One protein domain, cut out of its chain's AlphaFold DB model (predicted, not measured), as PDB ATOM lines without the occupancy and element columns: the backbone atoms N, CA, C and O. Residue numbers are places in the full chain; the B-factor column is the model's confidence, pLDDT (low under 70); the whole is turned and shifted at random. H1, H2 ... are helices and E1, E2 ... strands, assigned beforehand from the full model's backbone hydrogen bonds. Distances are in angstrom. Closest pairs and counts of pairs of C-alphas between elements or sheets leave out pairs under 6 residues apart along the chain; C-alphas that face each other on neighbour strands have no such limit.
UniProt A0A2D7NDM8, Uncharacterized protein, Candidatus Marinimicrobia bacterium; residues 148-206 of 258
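This is residues 148 to 206 of the 258 residues of an uncharacterized protein of Candidatus Marinimicrobia bacterium (UniProt A0A2D7NDM8). There is little regular structure: a loop-rich chain with a small strand hairpin, E1 and E2, beside the short helix H1 toward one end, and beyond it mostly loops, residues 174 to 188 and 193 to 206, with the short helix H2 between these two stretches at one edge near mid-length. The 59 printed residues hold H1, E1, E2 and H2 in that order, mixed in class, with only 14 residues in named elements. The whole is only just compact, close to loose, with a radius of gyration of the C-alphas of 12.0 A, and only just elongated, spanning 39 by 19 by 16 A.

H1 is residues 155 to 158, 5.2 A long, from C-alpha 155 at (216.639, 230.640, 189.085). E1 is residues 164 to 166, 7.0 A, and E2 residues 171 to 173, 7.1 A. H2 is residues 189 to 192, 5.5 A, ending at C-alpha 192 at (213.330, 242.490, 186.455).

E1 and E2 form an antiparallel hairpin at 142 degrees, with N 165 and O 172 within hydrogen-bond range at 2.8 A. The closest C-alphas of H1 and E1, Cys 158 and Cys 164, are 5.8 A apart. H1 and H2 are apart. Both helices are too short for an O i to N i+4 pair; in each, the one O i to N i+3 pair is within range.

The C-alphas farthest apart, Ser 154 and Phe 205, are 39.1 A apart. The printed part has no cut; the link from E2 to H2 is long. Residue 148 and residues 192 to 196 have pLDDT under 70.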
ATOM      1  N   PRO A 148     209.810 233.814 201.903       67.25
ATOM      2  CA  PRO A 148     209.244 232.937 200.877       67.25
ATOM      3  C   PRO A 148     210.247 232.606 199.763       67.25
ATOM      4  O   PRO A 148     210.097 231.590 199.090       67.25
ATOM      5  N   CYS A 149     211.301 233.413 199.607       76.31
ATOM      6  CA  CYS A 149     212.318 233.261 198.576       76.31
ATOM      7  C   CYS A 149     213.379 232.201 198.920       76.31
ATOM      8  O   CYS A 149     213.980 231.612 198.025       76.31
ATOM      9  N   SER A 150     213.590 231.894 200.201       70.12
ATOM     10  CA  SER A 150     214.700 231.042 200.666       70.12
ATOM     11  C   SER A 150     214.596 229.550 200.291       70.12
ATOM     12  O   SER A 150     215.585 228.820 200.367       70.12
ATOM     13  N   ASN A 151     213.432 229.090 199.818       71.00
ATOM     14  CA  ASN A 151     213.196 227.688 199.451       71.00
ATOM     15  C   ASN A 151     213.443 227.368 197.964       71.00
ATOM     16  O   ASN A 151     213.359 226.202 197.564       71.00
ATOM     17  N   PHE A 152     213.759 228.362 197.127       79.06
ATOM     18  CA  PHE A 152     213.951 228.140 195.693       79.06
ATOM     19  C   PHE A 152     215.407 227.822 195.352       79.06
ATOM     20  O   PHE A 152     216.302 228.649 195.491       79.06
ATOM     21  N   SER A 153     215.642 226.617 194.828       77.69
ATOM     22  CA  SER A 153     216.959 226.181 194.325       77.69
ATOM     23  C   SER A 153     217.157 226.451 192.826       77.69
ATOM     24  O   SER A 153     218.182 226.084 192.254       77.69
ATOM     25  N   SER A 154     216.151 227.025 192.166       84.50
ATOM     26  CA  SER A 154     216.088 227.241 190.722       84.50
ATOM     27  C   SER A 154     215.906 228.723 190.439       84.50
ATOM     28  O   SER A 154     215.000 229.355 190.980       84.50
ATOM     29  N   HIS A 155     216.731 229.253 189.534       85.94
ATOM     30  CA  HIS A 155     216.639 230.640 189.085       85.94
ATOM     31  C   HIS A 155     215.236 230.993 188.573       85.94
ATOM     32  O   HIS A 155     214.704 232.034 188.937       85.94
ATOM     33  N   LEU A 156     214.622 230.114 187.770       86.75
ATOM     34  CA  LEU A 156     213.296 230.351 187.187       86.75
ATOM     35  C   LEU A 156     212.183 230.389 188.233       86.75
ATOM     36  O   LEU A 156     211.269 231.194 188.096       86.75
ATOM     37  N   ASP A 157     212.265 229.538 189.254       86.38
ATOM     38  CA  ASP A 157     211.246 229.488 190.304       86.38
ATOM     39  C   ASP A 157     211.382 230.714 191.220       86.38
ATOM     40  O   ASP A 157     210.385 231.341 191.561       86.38
ATOM     41  N   CYS A 158     212.621 231.135 191.502       85.81
ATOM     42  CA  CYS A 158     212.919 232.331 192.288       85.81
ATOM     43  C   CYS A 158     212.341 233.612 191.666       85.81
ATOM     44  O   CYS A 158     211.590 234.324 192.317       85.81
ATOM     45  N   ILE A 159     212.642 233.887 190.390       83.88
ATOM     46  CA  ILE A 159     212.190 235.121 189.719       83.88
ATOM     47  C   ILE A 159     210.694 235.114 189.366       83.88
ATOM     48  O   ILE A 159     210.177 236.101 188.846       83.88
ATOM     49  N   SER A 160     210.015 233.977 189.549       84.19
ATOM     50  CA  SER A 160     208.574 233.862 189.312       84.19
ATOM     51  C   SER A 160     207.738 234.355 190.490       84.19
ATOM     52  O   SER A 160     206.557 234.663 190.312       84.19
ATOM     53  N   GLU A 161     208.358 234.475 191.664       83.38
ATOM     54  CA  GLU A 161     207.740 235.002 192.870       83.38
ATOM     55  C   GLU A 161     208.024 236.497 193.030       83.38
ATOM     56  O   GLU A 161     209.064 237.019 192.627       83.38
ATOM     57  N   SER A 162     207.069 237.211 193.622       79.25
ATOM     58  CA  SER A 162     207.207 238.651 193.859       79.25
ATOM     59  C   SER A 162     208.211 238.923 194.981       79.25
ATOM     60  O   SER A 162     208.204 238.222 195.989       79.25
ATOM     61  N   ASN A 163     209.038 239.959 194.815       78.00
ATOM     62  CA  ASN A 163     210.092 240.378 195.754       78.00
ATOM     63  C   ASN A 163     211.195 239.333 196.007       78.00
ATOM     64  O   ASN A 163     211.978 239.482 196.940       78.00
ATOM     65  N   CYS A 164     211.303 238.315 195.147       85.94
ATOM     66  CA  CYS A 164     212.368 237.320 195.186       85.94
ATOM     67  C   CYS A 164     213.393 237.552 194.075       85.94
ATOM     68  O   CYS A 164     213.059 237.701 192.899       85.94
ATOM     69  N   PHE A 165     214.669 237.541 194.450       84.12
ATOM     70  CA  PHE A 165     215.784 237.852 193.573       84.12
ATOM     71  C   PHE A 165     216.859 236.772 193.632       84.12
ATOM     72  O   PHE A 165     217.244 236.283 194.696       84.12
ATOM     73  N   TRP A 166     217.369 236.403 192.457       83.62
ATOM     74  CA  TRP A 166     218.414 235.395 192.332       83.62
ATOM     75  C   TRP A 166     219.802 236.032 192.425       83.62
ATOM     76  O   TRP A 166     220.227 236.737 191.508       83.62
ATOM     77  N   MET A 167     220.546 235.722 193.484       79.81
ATOM     78  CA  MET A 167     221.870 236.291 193.775       79.81
ATOM     79  C   MET A 167     223.028 235.452 193.220       79.81
ATOM     80  O   MET A 167     224.125 235.417 193.767       79.81
ATOM     81  N   GLY A 168     222.791 234.772 192.100       75.06
ATOM     82  CA  GLY A 168     223.794 233.977 191.388       75.06
ATOM     83  C   GLY A 168     223.802 232.501 191.780       75.06
ATOM     84  O   GLY A 168     223.879 231.655 190.890       75.06
ATOM     85  N   ASP A 169     223.633 232.180 193.061       76.88
ATOM     86  CA  ASP A 169     223.664 230.807 193.587       76.88
ATOM     87  C   ASP A 169     222.523 230.463 194.561       76.88
ATOM     88  O   ASP A 169     222.273 229.282 194.808       76.88
ATOM     89  N   HIS A 170     221.798 231.461 195.068       80.25
ATOM     90  CA  HIS A 170     220.632 231.286 195.930       80.25
ATOM     91  C   HIS A 170     219.579 232.377 195.687       80.25
ATOM     92  O   HIS A 170     219.844 233.400 195.048       80.25
ATOM     93  N   CYS A 171     218.365 232.126 196.172       83.00
ATOM     94  CA  CYS A 171     217.243 233.048 196.088       83.00
ATOM     95  C   CYS A 171     217.060 233.775 197.424       83.00
ATOM     96  O   CYS A 171     217.059 233.137 198.478       83.00
ATOM     97  N   MET A 172     216.910 235.098 197.378       81.81
ATOM     98  CA  MET A 172     216.683 235.941 198.551       81.81
ATOM     99  C   MET A 172     215.553 236.926 198.301       81.81
ATOM    100  O   MET A 172     215.255 237.269 197.160       81.81
ATOM    101  N   GLU A 173     214.936 237.384 199.383       82.19
ATOM    102  CA  GLU A 173     214.049 238.535 199.323       82.19
ATOM    103  C   GLU A 173     214.867 239.797 199.029       82.19
ATOM    104  O   GLU A 173     215.999 239.950 199.492       82.19
ATOM    105  N   GLY A 174     214.301 240.698 198.238       80.19
ATOM    106  CA  GLY A 174     214.905 241.980 197.912       80.19
ATOM    107  C   GLY A 174     213.840 243.019 197.595       80.19
ATOM    108  O   GLY A 174     212.649 242.725 197.533       80.19
ATOM    109  N   SER A 175     214.276 244.254 197.386       84.25
ATOM    110  CA  SER A 175     213.397 245.356 196.989       84.25
ATOM    111  C   SER A 175     213.403 245.555 195.475       84.25
ATOM    112  O   SER A 175     214.383 245.219 194.812       84.25
ATOM    113  N   ASN A 176     212.347 246.159 194.929       85.94
ATOM    114  CA  ASN A 176     212.320 246.653 193.546       85.94
ATOM    115  C   ASN A 176     212.957 248.051 193.405       85.94
ATOM    116  O   ASN A 176     212.958 248.626 192.316       85.94
ATOM    117  N   CYS A 177     213.492 248.610 194.493       86.62
ATOM    118  CA  CYS A 177     214.091 249.933 194.493       86.62
ATOM    119  C   CYS A 177     215.397 249.962 193.688       86.62
ATOM    120  O   CYS A 177     216.366 249.278 194.018       86.62
ATOM    121  N   THR A 178     215.432 250.801 192.653       85.81
ATOM    122  CA  THR A 178     216.616 251.005 191.796       85.81
ATOM    123  C   THR A 178     217.386 252.277 192.133       85.81
ATOM    124  O   THR A 178     218.361 252.600 191.460       85.81
ATOM    125  N   ASP A 179     216.956 253.002 193.165       82.12
ATOM    126  CA  ASP A 179     217.562 254.265 193.557       82.12
ATOM    127  C   ASP A 179     218.775 254.049 194.489       82.12
ATOM    128  O   ASP A 179     218.586 253.570 195.608       82.12
ATOM    129  N   PRO A 180     220.012 254.402 194.081       80.06
ATOM    130  CA  PRO A 180     221.225 254.161 194.871       80.06
ATOM    131  C   PRO A 180     221.288 254.882 196.223       80.06
ATOM    132  O   PRO A 180     222.148 254.557 197.042       80.06
ATOM    133  N   ILE A 181     220.432 255.881 196.446       75.69
ATOM    134  CA  ILE A 181     220.349 256.626 197.714       75.69
ATOM    135  C   ILE A 181     219.332 256.029 198.701       75.69
ATOM    136  O   ILE A 181     219.243 256.493 199.837       75.69
ATOM    137  N   ALA A 182     218.559 255.020 198.293       83.38
ATOM    138  CA  ALA A 182     217.599 254.350 199.160       83.38
ATOM    139  C   ALA A 182     218.268 253.278 200.034       83.38
ATOM    140  O   ALA A 182     219.189 252.579 199.613       83.38
ATOM    141  N   GLU A 183     217.750 253.085 201.244       79.81
ATOM    142  CA  GLU A 183     218.226 252.077 202.197       79.81
ATOM    143  C   GLU A 183     218.023 250.647 201.683       79.81
ATOM    144  O   GLU A 183     218.816 249.755 201.973       79.81
ATOM    145  N   ASN A 184     216.966 250.431 200.900       82.06
ATOM    146  CA  ASN A 184     216.631 249.154 200.283       82.06
ATOM    147  C   ASN A 184     217.053 249.090 198.803       82.06
ATOM    148  O   ASN A 184     216.423 248.370 198.032       82.06
ATOM    149  N   PHE A 185     218.084 249.835 198.390       84.56
ATOM    150  CA  PHE A 185     218.598 249.792 197.021       84.56
ATOM    151  C   PHE A 185     218.957 248.365 196.587       84.56
ATOM    152  O   PHE A 185     219.730 247.664 197.245       84.56
ATOM    153  N   ASN A 186     218.434 247.952 195.435       81.62
ATOM    154  CA  ASN A 186     218.706 246.662 194.831       81.62
ATOM    155  C   ASN A 186     219.218 246.832 193.385       81.62
ATOM    156  O   ASN A 186     218.426 247.070 192.469       81.62
ATOM    157  N   PRO A 187     220.524 246.630 193.125       80.25
ATOM    158  CA  PRO A 187     221.105 246.838 191.798       80.25
ATOM    159  C   PRO A 187     220.615 245.834 190.745       80.25
ATOM    160  O   PRO A 187     220.790 246.068 189.552       80.25
ATOM    161  N   ILE A 188     220.007 244.711 191.151       77.50
ATOM    162  CA  ILE A 188     219.440 243.728 190.217       77.50
ATOM    163  C   ILE A 188     217.943 243.948 189.955       77.50
ATOM    164  O   ILE A 188     217.401 243.326 189.040       77.50
ATOM    165  N   ALA A 189     217.285 244.874 190.665       78.44
ATOM    166  CA  ALA A 189     215.876 245.211 190.437       78.44
ATOM    167  C   ALA A 189     215.615 245.747 189.024       78.44
ATOM    168  O   ALA A 189     214.638 245.351 188.391       78.44
ATOM    169  N   GLU A 190     216.545 246.527 188.467       74.31
ATOM    170  CA  GLU A 190     216.447 247.058 187.101       74.31
ATOM    171  C   GLU A 190     216.287 245.941 186.052       74.31
ATOM    172  O   GLU A 190     215.571 246.086 185.060       74.31
ATOM    173  N   THR A 191     216.888 244.772 186.304       70.81
ATOM    174  CA  THR A 191     216.850 243.633 185.375       70.81
ATOM    175  C   THR A 191     215.510 242.897 185.352       70.81
ATOM    176  O   THR A 191     215.236 242.154 184.409       70.81
ATOM    177  N   THR A 192     214.654 243.126 186.351       68.38
ATOM    178  CA  THR A 192     213.330 242.490 186.455       68.38
ATOM    179  C   THR A 192     212.244 243.224 185.667       68.38
ATOM    180  O   THR A 192     211.153 242.692 185.471       68.38
ATOM    181  N   GLY A 193     212.536 244.434 185.173       63.22
ATOM    182  CA  GLY A 193     211.568 245.273 184.462       63.22
ATOM    183  C   GLY A 193     210.500 245.902 185.364       63.22
ATOM    184  O   GLY A 193     209.571 246.521 184.846       63.22
ATOM    185  N   ILE A 194     210.630 245.757 186.688       62.91
ATOM    186  CA  ILE A 194     209.807 246.415 187.703       62.91
ATOM    187  C   ILE A 194     210.630 247.585 188.246       62.91
ATOM    188  O   ILE A 194     211.476 247.417 189.116       62.91
ATOM    189  N   ASN A 195     210.430 248.774 187.684       58.00
ATOM    190  CA  ASN A 195     211.069 250.003 188.142       58.00
ATOM    191  C   ASN A 195     210.111 250.779 189.049       58.00
ATOM    192  O   ASN A 195     209.526 251.780 188.633       58.00
ATOM    193  N   ASP A 196     209.931 250.300 190.278       65.38
ATOM    194  CA  ASP A 196     209.078 250.982 191.244       65.38
ATOM    195  C   ASP A 196     209.898 251.667 192.340       65.38
ATOM    196  O   ASP A 196     210.093 251.147 193.437       65.38
ATOM    197  N   ASN A 197     210.374 252.878 192.036       72.94
ATOM    198  CA  ASN A 197     211.028 253.720 193.037       72.94
ATOM    199  C   ASN A 197     210.036 254.300 194.068       72.94
ATOM    200  O   ASN A 197     210.455 255.015 194.974       72.94
ATOM    201  N   ILE A 198     208.732 254.013 193.964       78.12
ATOM    202  CA  ILE A 198     207.736 254.462 194.948       78.12
ATOM    203  C   ILE A 198     207.897 253.686 196.263       78.12
ATOM    204  O   ILE A 198     207.615 254.227 197.329       78.12
ATOM    205  N   GLU A 199     208.384 252.443 196.205       80.56
ATOM    206  CA  GLU A 199     208.637 251.594 197.380       80.56
ATOM    207  C   GLU A 199     210.069 251.734 197.938       80.56
ATOM    208  O   GLU A 199     210.472 251.000 198.849       80.56
ATOM    209  N   CYS A 200     210.861 252.673 197.410       86.94
ATOM    210  CA  CYS A 200     212.168 252.999 197.969       86.94
ATOM    211  C   CYS A 200     212.015 253.576 199.383       86.94
ATOM    212  O   CYS A 200     211.228 254.492 199.630       86.94
ATOM    213  N   ILE A 201     212.785 253.028 200.319       84.62
ATOM    214  CA  ILE A 201     212.846 253.496 201.700       84.62
ATOM    215  C   ILE A 201     214.041 254.430 201.797       84.62
ATOM    216  O   ILE A 201     215.171 254.024 201.541       84.62
ATOM    217  N   TYR A 202     213.789 255.677 202.169       80.81
ATOM    218  CA  TYR A 202     214.831 256.676 202.367       80.81
ATOM    219  C   TYR A 202     215.003 256.960 203.853       80.81
ATOM    220  O   TYR A 202     214.033 256.965 204.615       80.81
ATOM    221  N   SER A 203     216.243 257.240 204.243       77.12
ATOM    222  CA  SER A 203     216.559 257.704 205.590       77.12
ATOM    223  C   SER A 203     215.735 258.958 205.920       77.12
ATOM    224  O   SER A 203     215.654 259.872 205.095       77.12
ATOM    225  N   PRO A 204     215.157 259.063 207.134       73.50
ATOM    226  CA  PRO A 204     214.367 260.226 207.542       73.50
ATOM    227  C   PRO A 204     215.202 261.509 207.665       73.50
ATOM    228  O   PRO A 204     214.646 262.578 207.896       73.50
ATOM    229  N   PHE A 205     216.528 261.401 207.559       70.19
ATOM    230  CA  PHE A 205     217.460 262.525 207.582       70.19
ATOM    231  C   PHE A 205     217.792 263.054 206.177       70.19
ATOM    232  O   PHE A 205     218.518 264.040 206.064       70.19
ATOM    233  N   ILE A 206     217.288 262.410 205.117       73.81
ATOM    234  CA  ILE A 206     217.421 262.890 203.741       73.81
ATOM    235  C   ILE A 206     216.314 263.908 203.473       73.81
ATOM    236  O   ILE A 206     215.132 263.571 203.430       73.81
TER     237      ILE A 206